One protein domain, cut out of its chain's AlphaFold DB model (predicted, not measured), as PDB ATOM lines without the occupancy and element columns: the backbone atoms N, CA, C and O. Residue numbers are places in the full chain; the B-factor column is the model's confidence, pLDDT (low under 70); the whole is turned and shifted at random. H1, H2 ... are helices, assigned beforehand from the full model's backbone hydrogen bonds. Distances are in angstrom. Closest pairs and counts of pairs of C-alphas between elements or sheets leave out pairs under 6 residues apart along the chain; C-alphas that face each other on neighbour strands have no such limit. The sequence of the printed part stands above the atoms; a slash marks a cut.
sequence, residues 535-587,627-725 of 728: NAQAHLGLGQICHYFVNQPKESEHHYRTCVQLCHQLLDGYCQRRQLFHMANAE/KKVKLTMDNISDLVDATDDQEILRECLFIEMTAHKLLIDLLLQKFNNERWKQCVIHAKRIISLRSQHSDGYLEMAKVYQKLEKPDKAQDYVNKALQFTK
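This is residues 535 to 587 and 627 to 725 of the 728 residues of an uncharacterized protein of Reticulomyxa filosa (UniProt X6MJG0). An up-and-down bundle of helices is built round the long helix H4, with the hairpin of H1 and H2 packed on one side of it and H5 and H6 on another, and H7 folds back on H6 as the last layer. The far end of H2, residues 579 to 587, sticks out of the body, and the short H3 sits by the beginning of H4. The printed part has 152 residues, with seven named helices, H1 to H7 in that order, and no named strand; the class is all helix. The whole is compact, with a radius of gyration of the C-alphas of 17.0 A, and spans 56 by 37 by 24 A, only just elongated.

H1 is residues 536 to 548, 18.5 A long, and begins at C-alpha 536 at (216.091, 239.694, 245.057). H2, residues 553 to 587, is the longest helix at 51.0 A and ends at C-alpha 587 at (215.606, 204.185, 242.846). After the cut come H3, residues 636 to 639, and H4, residues 643 to 670, 40.3 A long. H5 is residues 676 to 689, 20.0 A, and H6 is residues 695 to 706, 16.9 A. H7, residues 710 to 723, is 20.3 A long and ends at C-alpha 723 at (206.757, 237.824, 217.829).

H1, H2, H4, H5 and H6 form the bundle, each running against the one before it, and H4 is the hub, touching five other helices. H1 and H2 form a hairpin at a shallow tilt of 19 degrees; their closest C-alphas, of Gly 543 and Ser 556, are 4.2 A apart, and H2 touches H1 with residues 553 to 567 alone. H4 touches H2 at 29 degrees, opposite ways, closest at the C-alphas of Val 564 and Glu 656, 5.2 A. H4 touches H1 with residues 655 to 666 alone, closest at Leu 540 and Ala 659, C-alphas 6.4 A apart. H3 touches H4, with the C-alphas of Ile 636 and Gln 646 at 6.1 A. H4 and H5 form a hairpin at 17 degrees, the C-alphas of Ile 664 and Cys 679 being closest at 5.2 A. H5 and H6 form another at 14 degrees, closest at the C-alphas of Ile 687 and Gly 696, 4.6 A. H6 and H7 also form a hairpin, at a shallow tilt of 13 degrees, with their closest C-alphas, of Ala 701 and Ala 713, 4.2 A apart. H7 and H4 are apart. Every O i to N i+4 pair is within hydrogen-bond range in H1, H2, H4, H5 and H6, and 9 of 10 are in H7; H3 is too short for such a pair.

The C-alphas farthest apart, of Glu 587 and Glu 708, are 57.1 A apart. Residues 588 to 626 are not printed, and C-alphas 587 and 627 are 28.2 A apart across the cut. The links printed whole are tight. Mean pLDDT of the printed part is 81.0, and it is under 70 at residues 577 to 587, 627 to 630, 641 to 644, 671 to 674 and 724 to 725.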
ATOM      1  N   ASN A 535     216.752 238.578 249.503       88.31
ATOM      2  CA  ASN A 535     215.598 239.177 248.835       88.31
ATOM      3  C   ASN A 535     215.987 239.870 247.512       88.31
ATOM      4  O   ASN A 535     216.372 241.046 247.483       88.31
ATOM      5  N   ALA A 536     215.819 239.161 246.393       89.69
ATOM      6  CA  ALA A 536     216.091 239.694 245.057       89.69
ATOM      7  C   ALA A 536     215.277 240.966 244.723       89.69
ATOM      8  O   ALA A 536     215.826 241.889 244.117       89.69
ATOM      9  N   GLN A 537     214.015 241.065 245.167       90.69
ATOM     10  CA  GLN A 537     213.155 242.240 244.943       90.69
ATOM     11  C   GLN A 537     213.666 243.479 245.698       90.69
ATOM     12  O   GLN A 537     213.708 244.576 245.141       90.69
ATOM     13  N   ALA A 538     214.130 243.318 246.941       92.06
ATOM     14  CA  ALA A 538     214.699 244.425 247.712       92.06
ATOM     15  C   ALA A 538     215.989 244.969 247.074       92.06
ATOM     16  O   ALA A 538     216.212 246.182 247.043       92.06
ATOM     17  N   HIS A 539     216.820 244.085 246.511       92.56
ATOM     18  CA  HIS A 539     217.978 244.494 245.720       92.56
ATOM     19  C   HIS A 539     217.583 245.205 244.420       92.56
ATOM     20  O   HIS A 539     218.180 246.236 244.105       92.56
ATOM     21  N   LEU A 540     216.558 244.733 243.701       91.06
ATOM     22  CA  LEU A 540     216.045 245.403 242.501       91.06
ATOM     23  C   LEU A 540     215.616 246.851 242.804       91.06
ATOM     24  O   LEU A 540     216.085 247.784 242.145       91.06
ATOM     25  N   GLY A 541     214.805 247.045 243.848       89.25
ATOM     26  CA  GLY A 541     214.308 248.357 244.269       89.25
ATOM     27  C   GLY A 541     215.403 249.313 244.762       89.25
ATOM     28  O   GLY A 541     215.422 250.490 244.390       89.25
ATOM     29  N   LEU A 542     216.389 248.825 245.525       92.50
ATOM     30  CA  LEU A 542     217.570 249.628 245.885       92.50
ATOM     31  C   LEU A 542     218.411 250.001 244.658       92.50
ATOM     32  O   LEU A 542     218.885 251.136 244.564       92.50
ATOM     33  N   GLY A 543     218.562 249.078 243.704       89.94
ATOM     34  CA  GLY A 543     219.229 249.326 242.429       89.94
ATOM     35  C   GLY A 543     218.565 250.455 241.640       89.94
ATOM     36  O   GLY A 543     219.266 251.361 241.182       89.94
ATOM     37  N   GLN A 544     217.229 250.455 241.564       89.06
ATOM     38  CA  GLN A 544     216.421 251.508 240.936       89.06
ATOM     39  C   GLN A 544     216.558 252.856 241.653       89.06
ATOM     40  O   GLN A 544     216.770 253.879 240.997       89.06
ATOM     41  N   ILE A 545     216.503 252.873 242.990       88.56
ATOM     42  CA  ILE A 545     216.695 254.096 243.784       88.56
ATOM     43  C   ILE A 545     218.081 254.701 243.518       88.56
ATOM     44  O   ILE A 545     218.193 255.893 243.211       88.56
ATOM     45  N   CYS A 546     219.141 253.890 243.567       88.06
ATOM     46  CA  CYS A 546     220.498 254.360 243.289       88.06
ATOM     47  C   CYS A 546     220.720 254.725 241.807       88.06
ATOM     48  O   CYS A 546     221.544 255.598 241.535       88.06
ATOM     49  N   HIS A 547     219.976 254.136 240.859       84.69
ATOM     50  CA  HIS A 547     220.020 254.503 239.438       84.69
ATOM     51  C   HIS A 547     219.422 255.894 239.194       84.69
ATOM     52  O   HIS A 547     220.122 256.798 238.739       84.69
ATOM     53  N   TYR A 548     218.128 256.050 239.487       83.00
ATOM     54  CA  TYR A 548     217.327 257.169 238.988       83.00
ATOM     55  C   TYR A 548     217.309 258.379 239.923       83.00
ATOM     56  O   TYR A 548     217.185 259.501 239.443       83.00
ATOM     57  N   PHE A 549     217.455 258.170 241.235       81.94
ATOM     58  CA  PHE A 549     217.249 259.226 242.231       81.94
ATOM     59  C   PHE A 549     218.547 259.660 242.918       81.94
ATOM     60  O   PHE A 549     218.802 260.851 243.050       81.94
ATOM     61  N   VAL A 550     219.403 258.710 243.320       82.94
ATOM     62  CA  VAL A 550     220.682 259.031 243.993       82.94
ATOM     63  C   VAL A 550     221.847 259.189 242.999       82.94
ATOM     64  O   VAL A 550     222.902 259.702 243.361       82.94
ATOM     65  N   ASN A 551     221.672 258.779 241.733       82.50
ATOM     66  CA  ASN A 551     222.689 258.851 240.670       82.50
ATOM     67  C   ASN A 551     224.042 258.217 241.082       82.50
ATOM     68  O   ASN A 551     225.120 258.748 240.813       82.50
ATOM     69  N   GLN A 552     223.980 257.053 241.734       86.69
ATOM     70  CA  GLN A 552     225.121 256.252 242.190       86.69
ATOM     71  C   GLN A 552     225.257 254.988 241.314       86.69
ATOM     72  O   GLN A 552     224.842 253.897 241.720       86.69
ATOM     73  N   PRO A 553     225.850 255.088 240.105       84.12
ATOM     74  CA  PRO A 553     225.833 254.002 239.124       84.12
ATOM     75  C   PRO A 553     226.579 252.743 239.584       84.12
ATOM     76  O   PRO A 553     226.198 251.645 239.198       84.12
ATOM     77  N   LYS A 554     227.608 252.871 240.436       86.25
ATOM     78  CA  LYS A 554     228.347 251.713 240.975       86.25
ATOM     79  C   LYS A 554     227.522 250.900 241.980       86.25
ATOM     80  O   LYS A 554     227.541 249.677 241.916       86.25
ATOM     81  N   GLU A 555     226.787 251.564 242.877       88.44
ATOM     82  CA  GLU A 555     225.879 250.884 243.820       88.44
ATOM     83  C   GLU A 555     224.696 250.249 243.081       88.44
ATOM     84  O   GLU A 555     224.316 249.117 243.368       88.44
ATOM     85  N   SER A 556     224.162 250.951 242.078       88.19
ATOM     86  CA  SER A 556     223.096 250.440 241.216       88.19
ATOM     87  C   SER A 556     223.531 249.187 240.439       88.19
ATOM     88  O   SER A 556     222.854 248.162 240.503       88.19
ATOM     89  N   GLU A 557     224.707 249.217 239.794       89.50
ATOM     90  CA  GLU A 557     225.288 248.052 239.108       89.50
ATOM     91  C   GLU A 557     225.507 246.872 240.067       89.50
ATOM     92  O   GLU A 557     225.211 245.732 239.704       89.50
ATOM     93  N   HIS A 558     225.995 247.124 241.287       90.94
ATOM     94  CA  HIS A 558     226.152 246.084 242.305       90.94
ATOM     95  C   HIS A 558     224.806 245.436 242.655       90.94
ATOM     96  O   HIS A 558     224.676 244.220 242.545       90.94
ATOM     97  N   HIS A 559     223.788 246.229 242.996       91.25
ATOM     98  CA  HIS A 559     222.477 245.705 243.378       91.25
ATOM     99  C   HIS A 559     221.773 244.925 242.257       91.25
ATOM    100  O   HIS A 559     221.229 243.856 242.531       91.25
ATOM    101  N   TYR A 560     221.832 245.379 240.998       89.81
ATOM    102  CA  TYR A 560     221.280 244.601 239.879       89.81
ATOM    103  C   TYR A 560     222.034 243.285 239.647       89.81
ATOM    104  O   TYR A 560     221.409 242.272 239.342       89.81
ATOM    105  N   ARG A 561     223.363 243.262 239.825       88.25
ATOM    106  CA  ARG A 561     224.155 242.025 239.726       88.25
ATOM    107  C   ARG A 561     223.811 241.039 240.846       88.25
ATOM    108  O   ARG A 561     223.603 239.869 240.541       88.25
ATOM    109  N   THR A 562     223.690 241.500 242.093       88.88
ATOM    110  CA  THR A 562     223.271 240.657 243.229       88.88
ATOM    111  C   THR A 562     221.861 240.102 243.016       88.88
ATOM    112  O   THR A 562     221.638 238.913 243.200       88.88
ATOM    113  N   CYS A 563     220.924 240.931 242.542       91.06
ATOM    114  CA  CYS A 563     219.564 240.518 242.188       91.06
ATOM    115  C   CYS A 563     219.557 239.355 241.171       91.06
ATOM    116  O   CYS A 563     218.960 238.312 241.435       91.06
ATOM    117  N   VAL A 564     220.302 239.482 240.063       88.44
ATOM    118  CA  VAL A 564     220.460 238.407 239.063       88.44
ATOM    119  C   VAL A 564     221.096 237.148 239.665       88.44
ATOM    120  O   VAL A 564     220.660 236.042 239.358       88.44
ATOM    121  N   GLN A 565     222.118 237.293 240.515       87.88
ATOM    122  CA  GLN A 565     222.785 236.154 241.159       87.88
ATOM    123  C   GLN A 565     221.829 235.361 242.058       87.88
ATOM    124  O   GLN A 565     221.805 234.135 241.965       87.88
ATOM    125  N   LEU A 566     221.012 236.045 242.864       88.56
ATOM    126  CA  LEU A 566     220.011 235.422 243.735       88.56
ATOM    127  C   LEU A 566     218.922 234.702 242.924       88.56
ATOM    128  O   LEU A 566     218.608 233.547 243.210       88.56
ATOM    129  N   CYS A 567     218.397 235.330 241.863       86.44
ATOM    130  CA  CYS A 567     217.447 234.671 240.962       86.44
ATOM    131  C   CYS A 567     218.049 233.418 240.307       86.44
ATOM    132  O   CYS A 567     217.423 232.359 240.295       86.44
ATOM    133  N   HIS A 568     219.289 233.501 239.816       83.88
ATOM    134  CA  HIS A 568     219.966 232.358 239.204       83.88
ATOM    135  C   HIS A 568     220.184 231.207 240.199       83.88
ATOM    136  O   HIS A 568     219.939 230.055 239.844       83.88
ATOM    137  N   GLN A 569     220.581 231.507 241.441       84.50
ATOM    138  CA  GLN A 569     220.727 230.515 242.514       84.50
ATOM    139  C   GLN A 569     219.400 229.823 242.847       84.50
ATOM    140  O   GLN A 569     219.380 228.603 243.016       84.50
ATOM    141  N   LEU A 570     218.286 230.565 242.892       81.69
ATOM    142  CA  LEU A 570     216.960 229.992 243.135       81.69
ATOM    143  C   LEU A 570     216.533 229.041 242.002       81.69
ATOM    144  O   LEU A 570     216.085 227.926 242.271       81.69
ATOM    145  N   LEU A 571     216.731 229.449 240.743       80.56
ATOM    146  CA  LEU A 571     216.424 228.645 239.552       80.56
ATOM    147  C   LEU A 571     217.268 227.362 239.479       80.56
ATOM    148  O   LEU A 571     216.736 226.281 239.210       80.56
ATOM    149  N   ASP A 572     218.571 227.461 239.749       77.56
ATOM    150  CA  ASP A 572     219.481 226.313 239.753       77.56
ATOM    151  C   ASP A 572     219.167 225.363 240.919       77.56
ATOM    152  O   ASP A 572     219.087 224.149 240.718       77.56
ATOM    153  N   GLY A 573     218.898 225.895 242.117       76.19
ATOM    154  CA  GLY A 573     218.483 225.111 243.285       76.19
ATOM    155  C   GLY A 573     217.128 224.418 243.103       76.19
ATOM    156  O   GLY A 573     216.910 223.329 243.638       76.19
ATOM    157  N   TYR A 574     216.216 224.994 242.314       73.19
ATOM    158  CA  TYR A 574     214.985 224.318 241.895       73.19
ATOM    159  C   TYR A 574     215.280 223.176 240.907       73.19
ATOM    160  O   TYR A 574     214.846 222.039 241.110       73.19
ATOM    161  N   CYS A 575     216.098 223.438 239.880       71.00
ATOM    162  CA  CYS A 575     216.511 222.426 238.902       71.00
ATOM    163  C   CYS A 575     217.218 221.220 239.546       71.00
ATOM    164  O   CYS A 575     217.005 220.088 239.108       71.00
ATOM    165  N   GLN A 576     218.053 221.451 240.564       71.06
ATOM    166  CA  GLN A 576     218.760 220.402 241.305       71.06
ATOM    167  C   GLN A 576     217.803 219.569 242.165       71.06
ATOM    168  O   GLN A 576     217.838 218.342 242.084       71.06
ATOM    169  N   ARG A 577     216.895 220.207 242.922       68.94
ATOM    170  CA  ARG A 577     215.876 219.495 243.715       68.94
ATOM    171  C   ARG A 577     214.998 218.593 242.846       68.94
ATOM    172  O   ARG A 577     214.816 217.432 243.198       68.94
ATOM    173  N   ARG A 578     214.540 219.068 241.679       68.06
ATOM    174  CA  ARG A 578     213.749 218.243 240.742       68.06
ATOM    175  C   ARG A 578     214.544 217.047 240.198       68.06
ATOM    176  O   ARG A 578     213.989 215.963 240.067       68.06
ATOM    177  N   GLN A 579     215.839 217.210 239.908       65.38
ATOM    178  CA  GLN A 579     216.695 216.091 239.476       65.38
ATOM    179  C   GLN A 579     216.847 215.033 240.574       65.38
ATOM    180  O   GLN A 579     216.649 213.854 240.297       65.38
ATOM    181  N   LEU A 580     217.123 215.452 241.812       62.69
ATOM    182  CA  LEU A 580     217.232 214.550 242.961       62.69
ATOM    183  C   LEU A 580     215.913 213.815 243.247       62.69
ATOM    184  O   LEU A 580     215.940 212.619 243.511       62.69
ATOM    185  N   PHE A 581     214.767 214.492 243.129       56.88
ATOM    186  CA  PHE A 581     213.447 213.874 243.291       56.88
ATOM    187  C   PHE A 581     213.177 212.786 242.239       56.88
ATOM    188  O   PHE A 581     212.777 211.679 242.586       56.88
ATOM    189  N   HIS A 582     213.465 213.052 240.959       60.25
ATOM    190  CA  HIS A 582     213.336 212.028 239.917       60.25
ATOM    191  C   HIS A 582     214.308 210.855 240.107       60.25
ATOM    192  O   HIS A 582     213.926 209.726 239.825       60.25
ATOM    193  N   MET A 583     215.529 211.097 240.598       58.28
ATOM    194  CA  MET A 583     216.480 210.024 240.916       58.28
ATOM    195  C   MET A 583     215.994 209.164 242.091       58.28
ATOM    196  O   MET A 583     216.000 207.946 241.981       58.28
ATOM    197  N   ALA A 584     215.495 209.776 243.169       58.81
ATOM    198  CA  ALA A 584     214.959 209.047 244.320       58.81
ATOM    199  C   ALA A 584     213.724 208.200 243.958       58.81
ATOM    200  O   ALA A 584     213.606 207.061 244.403       58.81
ATOM    201  N   ASN A 585     212.832 208.719 243.109       56.19
ATOM    202  CA  ASN A 585     211.680 207.953 242.630       56.19
ATOM    203  C   ASN A 585     212.092 206.844 241.650       56.19
ATOM    204  O   ASN A 585     211.486 205.779 241.669       56.19
ATOM    205  N   ALA A 586     213.130 207.051 240.832       55.94
ATOM    206  CA  ALA A 586     213.690 205.983 240.004       55.94
ATOM    207  C   ALA A 586     214.282 204.858 240.869       55.94
ATOM    208  O   ALA A 586     213.942 203.705 240.645       55.94
ATOM    209  N   GLU A 587     215.062 205.180 241.908       55.22
ATOM    210  CA  GLU A 587     215.606 204.185 242.846       55.22
ATOM    211  C   GLU A 587     214.525 203.456 243.664       55.22
ATOM    212  O   GLU A 587     214.719 202.301 244.039       55.22
ATOM    213  N   LYS A 627     225.385 229.314 231.514       56.50
ATOM    214  CA  LYS A 627     224.894 228.011 231.044       56.50
ATOM    215  C   LYS A 627     223.421 228.162 230.645       56.50
ATOM    216  O   LYS A 627     222.687 228.944 231.253       56.50
ATOM    217  N   LYS A 628     222.970 227.419 229.624       56.66
ATOM    218  CA  LYS A 628     221.536 227.342 229.292       56.66
ATOM    219  C   LYS A 628     220.789 226.844 230.533       56.66
ATOM    220  O   LYS A 628     220.902 225.670 230.876       56.66
ATOM    221  N   VAL A 629     220.061 227.738 231.198       59.16
ATOM    222  CA  VAL A 629     219.208 227.372 232.333       59.16
ATOM    223  C   VAL A 629     218.026 226.576 231.792       59.16
ATOM    224  O   VAL A 629     217.517 226.861 230.707       59.16
ATOM    225  N   LYS A 630     217.659 225.513 232.513       68.81
ATOM    226  CA  LYS A 630     216.660 224.538 232.062       68.81
ATOM    227  C   LYS A 630     215.234 225.101 232.137       68.81
ATOM    228  O   LYS A 630     214.414 224.746 231.296       68.81
ATOM    229  N   LEU A 631     214.980 225.980 233.109       77.62
ATOM    230  CA  LEU A 631     213.719 226.697 233.318       77.62
ATOM    231  C   LEU A 631     213.749 228.078 232.648       77.62
ATOM    232  O   LEU A 631     214.700 228.844 232.812       77.62
ATOM    233  N   THR A 632     212.689 228.389 231.914       82.62
ATOM    234  CA  THR A 632     212.457 229.644 231.196       82.62
ATOM    235  C   THR A 632     210.977 230.013 231.310       82.62
ATOM    236  O   THR A 632     210.135 229.164 231.603       82.62
ATOM    237  N   MET A 633     210.622 231.270 231.041       82.00
ATOM    238  CA  MET A 633     209.215 231.698 231.040       82.00
ATOM    239  C   MET A 633     208.373 230.926 230.015       82.00
ATOM    240  O   MET A 633     207.169 230.787 230.204       82.00
ATOM    241  N   ASP A 634     209.007 230.427 228.952       82.75
ATOM    242  CA  ASP A 634     208.344 229.714 227.859       82.75
ATOM    243  C   ASP A 634     208.101 228.223 228.169       82.75
ATOM    244  O   ASP A 634     207.362 227.587 227.429       82.75
ATOM    245  N   ASN A 635     208.750 227.645 229.194       81.81
ATOM    246  CA  ASN A 635     208.684 226.204 229.491       81.81
ATOM    247  C   ASN A 635     208.406 225.856 230.966       81.81
ATOM    248  O   ASN A 635     208.433 224.680 231.325       81.81
ATOM    249  N   ILE A 636     208.142 226.848 231.825       82.25
ATOM    250  CA  ILE A 636     207.774 226.612 233.230       82.25
ATOM    251  C   ILE A 636     206.524 225.732 233.342       82.25
ATOM    252  O   ILE A 636     206.514 224.835 234.176       82.25
ATOM    253  N   SER A 637     205.511 225.939 232.493       79.69
ATOM    254  CA  SER A 637     204.291 225.111 232.456       79.69
ATOM    255  C   SER A 637     204.577 223.632 232.213       79.69
ATOM    256  O   SER A 637     203.901 222.773 232.764       79.69
ATOM    257  N   ASP A 638     205.594 223.350 231.403       78.25
ATOM    258  CA  ASP A 638     205.904 222.014 230.889       78.25
ATOM    259  C   ASP A 638     206.930 221.292 231.784       78.25
ATOM    260  O   ASP A 638     207.188 220.095 231.644       78.25
ATOM    261  N   LEU A 639     207.590 222.043 232.674       72.75
ATOM    262  CA  LEU A 639     208.680 221.580 233.530       72.75
ATOM    263  C   LEU A 639     208.403 221.732 235.030       72.75
ATOM    264  O   LEU A 639     209.301 221.432 235.825       72.75
ATOM    265  N   VAL A 640     207.222 222.200 235.420       73.06
ATOM    266  CA  VAL A 640     206.837 222.407 236.816       73.06
ATOM    267  C   VAL A 640     205.361 222.071 236.961       73.06
ATOM    268  O   VAL A 640     204.494 222.817 236.516       73.06
ATOM    269  N   ASP A 641     205.092 220.939 237.595       66.25
ATOM    270  CA  ASP A 641     203.746 220.375 237.687       66.25
ATOM    271  C   ASP A 641     202.895 221.106 238.756       66.25
ATOM    272  O   ASP A 641     201.685 221.252 238.606       66.25
ATOM    273  N   ALA A 642     203.536 221.649 239.802       66.19
ATOM    274  CA  ALA A 642     202.891 222.424 240.864       66.19
ATOM    275  C   ALA A 642     202.693 223.904 240.474       66.19
ATOM    276  O   ALA A 642     203.657 224.629 240.222       66.19
ATOM    277  N   THR A 643     201.446 224.380 240.483       65.00
ATOM    278  CA  THR A 643     201.079 225.757 240.093       65.00
ATOM    279  C   THR A 643     201.765 226.829 240.937       65.00
ATOM    280  O   THR A 643     202.233 227.825 240.393       65.00
ATOM    281  N   ASP A 644     201.888 226.613 242.245       63.56
ATOM    282  CA  ASP A 644     202.469 227.593 243.170       63.56
ATOM    283  C   ASP A 644     203.965 227.809 242.890       63.56
ATOM    284  O   ASP A 644     204.453 228.944 242.857       63.56
ATOM    285  N   ASP A 645     204.687 226.725 242.590       70.38
ATOM    286  CA  ASP A 645     206.080 226.790 242.152       70.38
ATOM    287  C   ASP A 645     206.199 227.500 240.796       70.38
ATOM    288  O   ASP A 645     207.121 228.299 240.613       70.38
ATOM    289  N   GLN A 646     205.260 227.286 239.858       77.81
ATOM    290  CA  GLN A 646     205.237 228.056 238.608       77.81
ATOM    291  C   GLN A 646     205.137 229.561 238.884       77.81
ATOM    292  O   GLN A 646     205.822 230.336 238.219       77.81
ATOM    293  N   GLU A 647     204.314 229.998 239.841       77.44
ATOM    294  CA  GLU A 647     204.150 231.422 240.154       77.44
ATOM    295  C   GLU A 647     205.390 232.026 240.816       77.44
ATOM    296  O   GLU A 647     205.848 233.085 240.381       77.44
ATOM    297  N   ILE A 648     206.000 231.327 241.776       78.50
ATOM    298  CA  ILE A 648     207.259 231.754 242.409       78.50
ATOM    299  C   ILE A 648     208.385 231.851 241.367       78.50
ATOM    300  O   ILE A 648     209.151 232.820 241.348       78.50
ATOM    301  N   LEU A 649     208.480 230.876 240.457       83.50
ATOM    302  CA  LEU A 649     209.482 230.868 239.390       83.50
ATOM    303  C   LEU A 649     209.203 231.945 238.327       83.50
ATOM    304  O   LEU A 649     210.149 232.560 237.832       83.50
ATOM    305  N   ARG A 650     207.932 232.246 238.017       86.06
ATOM    306  CA  ARG A 650     207.541 233.382 237.162       86.06
ATOM    307  C   ARG A 650     207.906 234.723 237.809       86.06
ATOM    308  O   ARG A 650     208.497 235.561 237.130       86.06
ATOM    309  N   GLU A 651     207.626 234.925 239.101       85.44
ATOM    310  CA  GLU A 651     208.028 236.135 239.845       85.44
ATOM    311  C   GLU A 651     209.564 236.289 239.820       85.44
ATOM    312  O   GLU A 651     210.084 237.338 239.433       85.44
ATOM    313  N   CYS A 652     210.304 235.211 240.099       87.31
ATOM    314  CA  CYS A 652     211.768 235.176 240.049       87.31
ATOM    315  C   CYS A 652     212.346 235.521 238.661       87.31
ATOM    316  O   CYS A 652     213.235 236.373 238.554       87.31
ATOM    317  N   LEU A 653     211.828 234.909 237.590       89.06
ATOM    318  CA  LEU A 653     212.260 235.185 236.216       89.06
ATOM    319  C   LEU A 653     211.922 236.609 235.773       89.06
ATOM    320  O   LEU A 653     212.719 237.244 235.080       89.06
ATOM    321  N   PHE A 654     210.766 237.137 236.180       88.69
ATOM    322  CA  PHE A 654     210.387 238.518 235.901       88.69
ATOM    323  C   PHE A 654     211.352 239.508 236.572       88.69
ATOM    324  O   PHE A 654     211.786 240.476 235.936       88.69
ATOM    325  N   ILE A 655     211.752 239.234 237.818       87.81
ATOM    326  CA  ILE A 655     212.769 240.001 238.549       87.81
ATOM    327  C   ILE A 655     214.131 239.920 237.833       87.81
ATOM    328  O   ILE A 655     214.729 240.966 237.568       87.81
ATOM    329  N   GLU A 656     214.593 238.729 237.428       90.31
ATOM    330  CA  GLU A 656     215.872 238.552 236.709       90.31
ATOM    331  C   GLU A 656     215.888 239.314 235.370       90.31
ATOM    332  O   GLU A 656     216.823 240.066 235.072       90.31
ATOM    333  N   MET A 657     214.825 239.178 234.568       89.69
ATOM    334  CA  MET A 657     214.672 239.900 233.302       89.69
ATOM    335  C   MET A 657     214.658 241.420 233.513       89.69
ATOM    336  O   MET A 657     215.282 242.153 232.743       89.69
ATOM    337  N   THR A 658     213.981 241.904 234.558       89.25
ATOM    338  CA  THR A 658     213.898 243.337 234.877       89.25
ATOM    339  C   THR A 658     215.250 243.887 235.334       89.25
ATOM    340  O   THR A 658     215.679 244.933 234.843       89.25
ATOM    341  N   ALA A 659     215.980 243.155 236.182       87.62
ATOM    342  CA  ALA A 659     217.342 243.504 236.581       87.62
ATOM    343  C   ALA A 659     218.286 243.594 235.369       87.62
ATOM    344  O   ALA A 659     219.073 244.537 235.265       87.62
ATOM    345  N   HIS A 660     218.176 242.671 234.405       90.88
ATOM    346  CA  HIS A 660     218.954 242.735 233.166       90.88
ATOM    347  C   HIS A 660     218.609 243.938 232.281       90.88
ATOM    348  O   HIS A 660     219.536 244.581 231.786       90.88
ATOM    349  N   LYS A 661     217.324 244.278 232.103       89.06
ATOM    350  CA  LYS A 661     216.904 245.483 231.358       89.06
ATOM    351  C   LYS A 661     217.498 246.752 231.985       89.06
ATOM    352  O   LYS A 661     218.177 247.520 231.308       89.06
ATOM    353  N   LEU A 662     217.337 246.918 233.299       88.88
ATOM    354  CA  LEU A 662     217.848 248.082 234.034       88.88
ATOM    355  C   LEU A 662     219.379 248.177 234.016       88.88
ATOM    356  O   LEU A 662     219.930 249.278 233.955       88.88
ATOM    357  N   LEU A 663     220.075 247.037 234.038       87.56
ATOM    358  CA  LEU A 663     221.531 246.980 233.920       87.56
ATOM    359  C   LEU A 663     222.007 247.363 232.507       87.56
ATOM    360  O   LEU A 663     223.018 248.052 232.384       87.56
ATOM    361  N   ILE A 664     221.277 246.988 231.449       87.06
ATOM    362  CA  ILE A 664     221.547 247.445 230.073       87.06
ATOM    363  C   ILE A 664     221.368 248.963 229.971       87.06
ATOM    364  O   ILE A 664     222.281 249.637 229.491       87.06
ATOM    365  N   ASP A 665     220.254 249.512 230.464       85.88
ATOM    366  CA  ASP A 665     220.000 250.959 230.456       85.88
ATOM    367  C   ASP A 665     221.096 251.731 231.213       85.88
ATOM    368  O   ASP A 665     221.662 252.692 230.686       85.88
ATOM    369  N   LEU A 666     221.461 251.270 232.414       85.00
ATOM    370  CA  LEU A 666     222.532 251.851 233.228       85.00
ATOM    371  C   LEU A 666     223.880 251.850 232.485       85.00
ATOM    372  O   LEU A 666     224.572 252.873 232.443       85.00
ATOM    373  N   LEU A 667     224.247 250.716 231.877       85.06
ATOM    374  CA  LEU A 667     225.489 250.567 231.115       85.06
ATOM    375  C   LEU A 667     225.507 251.462 229.866       85.06
ATOM    376  O   LEU A 667     226.522 252.102 229.611       85.06
ATOM    377  N   LEU A 668     224.399 251.564 229.124       83.00
ATOM    378  CA  LEU A 668     224.292 252.407 227.924       83.00
ATOM    379  C   LEU A 668     224.251 253.915 228.225       83.00
ATOM    380  O   LEU A 668     224.546 254.718 227.332       83.00
ATOM    381  N   GLN A 669     223.851 254.322 229.435       80.00
ATOM    382  CA  GLN A 669     223.779 255.731 229.837       80.00
ATOM    383  C   GLN A 669     225.046 256.245 230.528       80.00
ATOM    384  O   GLN A 669     225.458 257.373 230.263       80.00
ATOM    385  N   LYS A 670     225.623 255.469 231.455       74.44
ATOM    386  CA  LYS A 670     226.632 255.966 232.415       74.44
ATOM    387  C   LYS A 670     228.048 255.443 232.173       74.44
ATOM    388  O   LYS A 670     228.978 255.946 232.798       74.44
ATOM    389  N   PHE A 671     228.223 254.455 231.298       62.88
ATOM    390  CA  PHE A 671     229.517 253.838 231.025       62.88
ATOM    391  C   PHE A 671     229.863 253.958 229.534       62.88
ATOM    392  O   PHE A 671     229.024 253.738 228.666       62.88
ATOM    393  N   ASN A 672     231.111 254.332 229.237       61.72
ATOM    394  CA  ASN A 672     231.577 254.574 227.868       61.72
ATOM    395  C   ASN A 672     231.526 253.310 226.981       61.72
ATOM    396  O   ASN A 672     231.427 252.184 227.477       61.72
ATOM    397  N   ASN A 673     231.693 253.521 225.667       59.09
ATOM    398  CA  ASN A 673     231.628 252.559 224.548       59.09
ATOM    399  C   ASN A 673     232.531 251.301 224.626       59.09
ATOM    400  O   ASN A 673     232.688 250.600 223.630       59.09
ATOM    401  N   GLU A 674     233.107 250.961 225.776       64.69
ATOM    402  CA  GLU A 674     233.884 249.737 226.003       64.69
ATOM    403  C   GLU A 674     233.052 248.620 226.659       64.69
ATOM    404  O   GLU A 674     233.265 247.439 226.373       64.69
ATOM    405  N   ARG A 675     232.044 248.960 227.482       74.75
ATOM    406  CA  ARG A 675     231.234 247.963 228.217       74.75
ATOM    407  C   ARG A 675     230.072 247.348 227.428       74.75
ATOM    408  O   ARG A 675     229.442 246.420 227.923       74.75
ATOM    409  N   TRP A 676     229.821 247.760 226.183       75.38
ATOM    410  CA  TRP A 676     228.713 247.237 225.357       75.38
ATOM    411  C   TRP A 676     228.694 245.708 225.201       75.38
ATOM    412  O   TRP A 676     227.625 245.116 225.053       75.38
ATOM    413  N   LYS A 677     229.862 245.050 225.267       80.69
ATOM    414  CA  LYS A 677     229.966 243.581 225.263       80.69
ATOM    415  C   LYS A 677     229.168 242.955 226.418       80.69
ATOM    416  O   LYS A 677     228.551 241.912 226.226       80.69
ATOM    417  N   GLN A 678     229.126 243.611 227.582       82.38
ATOM    418  CA  GLN A 678     228.327 243.195 228.738       82.38
ATOM    419  C   GLN A 678     226.828 243.389 228.467       82.38
ATOM    420  O   GLN A 678     226.048 242.476 228.724       82.38
ATOM    421  N   CYS A 679     226.422 244.499 227.839       84.88
ATOM    422  CA  CYS A 679     225.028 244.706 227.426       84.88
ATOM    423  C   CYS A 679     224.533 243.597 226.480       84.88
ATOM    424  O   CYS A 679     223.423 243.102 226.644       84.88
ATOM    425  N   VAL A 680     225.372 243.148 225.537       84.31
ATOM    426  CA  VAL A 680     225.053 242.012 224.648       84.31
ATOM    427  C   VAL A 680     224.907 240.698 225.426       84.31
ATOM    428  O   VAL A 680     224.038 239.899 225.087       84.31
ATOM    429  N   ILE A 681     225.712 240.459 226.470       84.56
ATOM    430  CA  ILE A 681     225.563 239.280 227.344       84.56
ATOM    431  C   ILE A 681     224.212 239.328 228.075       84.56
ATOM    432  O   ILE A 681     223.479 238.341 228.054       84.56
ATOM    433  N   HIS A 682     223.841 240.474 228.653       87.50
ATOM    434  CA  HIS A 682     222.557 240.634 229.343       87.50
ATOM    435  C   HIS A 682     221.358 240.526 228.389       87.50
ATOM    436  O   HIS A 682     220.409 239.807 228.690       87.50
ATOM    437  N   ALA A 683     221.419 241.123 227.196       86.31
ATOM    438  CA  ALA A 683     220.357 240.992 226.197       86.31
ATOM    439  C   ALA A 683     220.215 239.538 225.695       86.31
ATOM    440  O   ALA A 683     219.100 239.032 225.583       86.31
ATOM    441  N   LYS A 684     221.328 238.814 225.483       87.00
ATOM    442  CA  LYS A 684     221.300 237.364 225.201       87.00
ATOM    443  C   LYS A 684     220.671 236.567 226.343       87.00
ATOM    444  O   LYS A 684     219.932 235.625 226.069       87.00
ATOM    445  N   ARG A 685     220.948 236.933 227.599       87.12
ATOM    446  CA  ARG A 685     220.359 236.282 228.774       87.12
ATOM    447  C   ARG A 685     218.841 236.477 228.801       87.12
ATOM    448  O   ARG A 685     218.141 235.475 228.880       87.12
ATOM    449  N   ILE A 686     218.332 237.695 228.581       86.38
ATOM    450  CA  ILE A 686     216.882 237.957 228.444       86.38
ATOM    451  C   ILE A 686     216.263 237.078 227.339       86.38
ATOM    452  O   ILE A 686     215.266 236.410 227.595       86.38
ATOM    453  N   ILE A 687     216.880 237.000 226.149       86.88
ATOM    454  CA  ILE A 687     216.415 236.117 225.056       86.88
ATOM    455  C   ILE A 687     216.418 234.637 225.482       86.88
ATOM    456  O   ILE A 687     215.535 233.885 225.088       86.88
ATOM    457  N   SER A 688     217.387 234.189 226.289       85.00
ATOM    458  CA  SER A 688     217.423 232.799 226.770       85.00
ATOM    459  C   SER A 688     216.389 232.481 227.856       85.00
ATOM    460  O   SER A 688     215.996 231.328 227.973       85.00
ATOM    461  N   LEU A 689     215.952 233.483 228.630       84.56
ATOM    462  CA  LEU A 689     214.923 233.341 229.666       84.56
ATOM    463  C   LEU A 689     213.500 233.402 229.100       84.56
ATOM    464  O   LEU A 689     212.584 232.856 229.709       84.56
ATOM    465  N   ARG A 690     213.314 234.082 227.964       84.12
ATOM    466  CA  ARG A 690     212.033 234.208 227.262       84.12
ATOM    467  C   ARG A 690     212.284 234.387 225.763       84.12
ATOM    468  O   ARG A 690     212.401 235.502 225.256       84.12
ATOM    469  N   SER A 691     212.436 233.262 225.080       80.94
ATOM    470  CA  SER A 691     212.812 233.157 223.668       80.94
ATOM    471  C   SER A 691     211.661 233.460 222.713       80.94
ATOM    472  O   SER A 691     211.899 233.961 221.615       80.94
ATOM    473  N   GLN A 692     210.420 233.219 223.143       79.88
ATOM    474  CA  GLN A 692     209.206 233.446 222.352       79.88
ATOM    475  C   GLN A 692     208.657 234.884 222.474       79.88
ATOM    476  O   GLN A 692     207.515 235.147 222.104       79.88
ATOM    477  N   HIS A 693     209.440 235.836 223.000       82.00
ATOM    478  CA  HIS A 693     208.977 237.196 223.297       82.00
ATOM    479  C   HIS A 693     209.907 238.288 222.748       82.00
ATOM    480  O   HIS A 693     211.125 238.127 222.654       82.00
ATOM    481  N   SER A 694     209.333 239.444 222.409       84.88
ATOM    482  CA  SER A 694     210.032 240.557 221.748       84.88
ATOM    483  C   SER A 694     211.076 241.259 222.628       84.88
ATOM    484  O   SER A 694     212.083 241.735 222.105       84.88
ATOM    485  N   ASP A 695     210.869 241.295 223.950       80.19
ATOM    486  CA  ASP A 695     211.691 242.021 224.937       80.19
ATOM    487  C   ASP A 695     213.207 241.911 224.726       80.19
ATOM    488  O   ASP A 695     213.897 242.921 224.590       80.19
ATOM    489  N   GLY A 696     213.748 240.688 224.701       83.38
ATOM    490  CA  GLY A 696     215.195 240.484 224.608       83.38
ATOM    491  C   GLY A 696     215.779 240.953 223.272       83.38
ATOM    492  O   GLY A 696     216.909 241.443 223.217       83.38
ATOM    493  N   TYR A 697     214.990 240.864 222.198       88.25
ATOM    494  CA  TYR A 697     215.357 241.366 220.877       88.25
ATOM    495  C   TYR A 697     215.282 242.899 220.800       88.25
ATOM    496  O   TYR A 697     216.152 243.510 220.179       88.25
ATOM    497  N   LEU A 698     214.320 243.532 221.484       88.25
ATOM    498  CA  LEU A 698     214.238 244.993 221.604       88.25
ATOM    499  C   LEU A 698     215.435 245.568 222.376       88.25
ATOM    500  O   LEU A 698     216.059 246.519 221.905       88.25
ATOM    501  N   GLU A 699     215.826 244.963 223.502       87.19
ATOM    502  CA  GLU A 699     217.037 245.381 224.226       87.19
ATOM    503  C   GLU A 699     218.305 245.196 223.377       87.19
ATOM    504  O   GLU A 699     219.172 246.073 223.336       87.19
ATOM    505  N   MET A 700     218.398 244.099 222.617       88.19
ATOM    506  CA  MET A 700     219.500 243.885 221.673       88.19
ATOM    507  C   MET A 700     219.543 244.968 220.579       88.19
ATOM    508  O   MET A 700     220.623 245.459 220.237       88.19
ATOM    509  N   ALA A 701     218.384 245.380 220.055       88.00
ATOM    510  CA  ALA A 701     218.284 246.455 219.072       88.00
ATOM    511  C   ALA A 701     218.740 247.809 219.643       88.00
ATOM    512  O   ALA A 701     219.562 248.473 219.007       88.00
ATOM    513  N   LYS A 702     218.307 248.181 220.861       86.44
ATOM    514  CA  LYS A 702     218.781 249.396 221.559       86.44
ATOM    515  C   LYS A 702     220.309 249.423 221.680       86.44
ATOM    516  O   LYS A 702     220.935 250.447 221.403       86.44
ATOM    517  N   VAL A 703     220.922 248.294 222.056       86.38
ATOM    518  CA  VAL A 703     222.386 248.169 222.171       86.38
ATOM    519  C   VAL A 703     223.072 248.394 220.818       86.38
ATOM    520  O   VAL A 703     224.038 249.153 220.754       86.38
ATOM    521  N   TYR A 704     222.582 247.799 219.726       87.81
ATOM    522  CA  TYR A 704     223.177 248.008 218.395       87.81
ATOM    523  C   TYR A 704     222.925 249.406 217.814       87.81
ATOM    524  O   TYR A 704     223.797 249.927 217.115       87.81
ATOM    525  N   GLN A 705     221.804 250.047 218.151       85.94
ATOM    526  CA  GLN A 705     221.523 251.440 217.797       85.94
ATOM    527  C   GLN A 705     222.525 252.393 218.470       85.94
ATOM    528  O   GLN A 705     223.130 253.225 217.798       85.94
ATOM    529  N   LYS A 706     222.782 252.210 219.775       81.50
ATOM    530  CA  LYS A 706     223.816 252.937 220.540       81.50
ATOM    531  C   LYS A 706     225.249 252.706 220.039       81.50
ATOM    532  O   LYS A 706     226.123 253.506 220.348       81.50
ATOM    533  N   LEU A 707     225.486 251.628 219.290       81.88
ATOM    534  CA  LEU A 707     226.771 251.285 218.666       81.88
ATOM    535  C   LEU A 707     226.885 251.733 217.200       81.88
ATOM    536  O   LEU A 707     227.787 251.260 216.507       81.88
ATOM    537  N   GLU A 708     225.962 252.577 216.726       83.06
ATOM    538  CA  GLU A 708     225.933 253.112 215.356       83.06
ATOM    539  C   GLU A 708     225.936 252.007 214.280       83.06
ATOM    540  O   GLU A 708     226.516 252.142 213.204       83.06
ATOM    541  N   LYS A 709     225.270 250.876 214.567       86.38
ATOM    542  CA  LYS A 709     225.119 249.729 213.653       86.38
ATOM    543  C   LYS A 709     223.645 249.542 213.278       86.38
ATOM    544  O   LYS A 709     223.029 248.576 213.742       86.38
ATOM    545  N   PRO A 710     223.071 250.459 212.470       86.81
ATOM    546  CA  PRO A 710     221.638 250.497 212.185       86.81
ATOM    547  C   PRO A 710     221.135 249.203 211.544       86.81
ATOM    548  O   PRO A 710     220.102 248.707 211.971       86.81
ATOM    549  N   ASP A 711     221.891 248.594 210.626       88.94
ATOM    550  CA  ASP A 711     221.488 247.350 209.949       88.94
ATOM    551  C   ASP A 711     221.231 246.216 210.955       88.94
ATOM    552  O   ASP A 711     220.186 245.569 210.943       88.94
ATOM    553  N   LYS A 712     222.148 246.037 211.917       88.44
ATOM    554  CA  LYS A 712     222.010 245.021 212.972       88.44
ATOM    555  C   LYS A 712     220.916 245.369 213.972       88.44
ATOM    556  O   LYS A 712     220.265 244.463 214.485       88.44
ATOM    557  N   ALA A 713     220.710 246.653 214.267       87.62
ATOM    558  CA  ALA A 713     219.580 247.076 215.087       87.62
ATOM    559  C   ALA A 713     218.253 246.736 214.384       87.62
ATOM    560  O   ALA A 713     217.378 246.134 215.002       87.62
ATOM    561  N   GLN A 714     218.146 247.021 213.083       89.75
ATOM    562  CA  GLN A 714     216.969 246.728 212.269       89.75
ATOM    563  C   GLN A 714     216.699 245.222 212.155       89.75
ATOM    564  O   GLN A 714     215.548 244.817 212.287       89.75
ATOM    565  N   ASP A 715     217.726 244.377 212.011       91.12
ATOM    566  CA  ASP A 715     217.577 242.913 212.060       91.12
ATOM    567  C   ASP A 715     216.918 242.435 213.363       91.12
ATOM    568  O   ASP A 715     216.062 241.547 213.350       91.12
ATOM    569  N   TYR A 716     217.303 243.013 214.506       89.31
ATOM    570  CA  TYR A 716     216.724 242.661 215.803       89.31
ATOM    571  C   TYR A 716     215.330 243.267 216.024       89.31
ATOM    572  O   TYR A 716     214.482 242.590 216.604       89.31
ATOM    573  N   VAL A 717     215.042 244.460 215.491       88.56
ATOM    574  CA  VAL A 717     213.671 245.007 215.429       88.56
ATOM    575  C   VAL A 717     212.771 244.116 214.568       88.56
ATOM    576  O   VAL A 717     211.664 243.786 214.979       88.56
ATOM    577  N   ASN A 718     213.253 243.654 213.412       87.38
ATOM    578  CA  ASN A 718     212.512 242.753 212.530       87.38
ATOM    579  C   ASN A 718     212.208 241.411 213.219       87.38
ATOM    580  O   ASN A 718     211.098 240.902 213.085       87.38
ATOM    581  N   LYS A 719     213.150 240.869 214.006       87.19
ATOM    582  CA  LYS A 719     212.919 239.682 214.852       87.19
ATOM    583  C   LYS A 719     211.908 239.950 215.964       87.19
ATOM    584  O   LYS A 719     210.993 239.157 216.138       87.19
ATOM    585  N   ALA A 720     212.007 241.077 216.671       86.12
ATOM    586  CA  ALA A 720     211.008 241.463 217.671       86.12
ATOM    587  C   ALA A 720     209.593 241.550 217.058       86.12
ATOM    588  O   ALA A 720     208.641 241.016 217.624       86.12
ATOM    589  N   LEU A 721     209.477 242.139 215.862       85.06
ATOM    590  CA  LEU A 721     208.231 242.272 215.100       85.06
ATOM    591  C   LEU A 721     207.639 240.941 214.606       85.06
ATOM    592  O   LEU A 721     206.453 240.905 214.281       85.06
ATOM    593  N   GLN A 722     208.423 239.861 214.522       83.62
ATOM    594  CA  GLN A 722     207.892 238.526 214.214       83.62
ATOM    595  C   GLN A 722     207.065 237.983 215.387       83.62
ATOM    596  O   GLN A 722     206.011 237.400 215.157       83.62
ATOM    597  N   PHE A 723     207.479 238.256 216.629       77.06
ATOM    598  CA  PHE A 723     206.757 237.824 217.829       77.06
ATOM    599  C   PHE A 723     205.559 238.726 218.162       77.06
ATOM    600  O   PHE A 723     204.526 238.219 218.581       77.06
ATOM    601  N   THR A 724     205.619 240.038 217.892       65.56
ATOM    602  CA  THR A 724     204.465 240.943 218.118       65.56
ATOM    603  C   THR A 724     203.350 240.828 217.072       65.56
ATOM    604  O   THR A 724     202.361 241.550 217.160       65.56
ATOM    605  N   LYS A 725     203.523 239.999 216.034       54.41
ATOM    606  CA  LYS A 725     202.506 239.727 215.001       54.41
ATOM    607  C   LYS A 725     201.750 238.414 215.221       54.41
ATOM    608  O   LYS A 725     200.856 238.108 214.438       54.41
TER     609      LYS A 725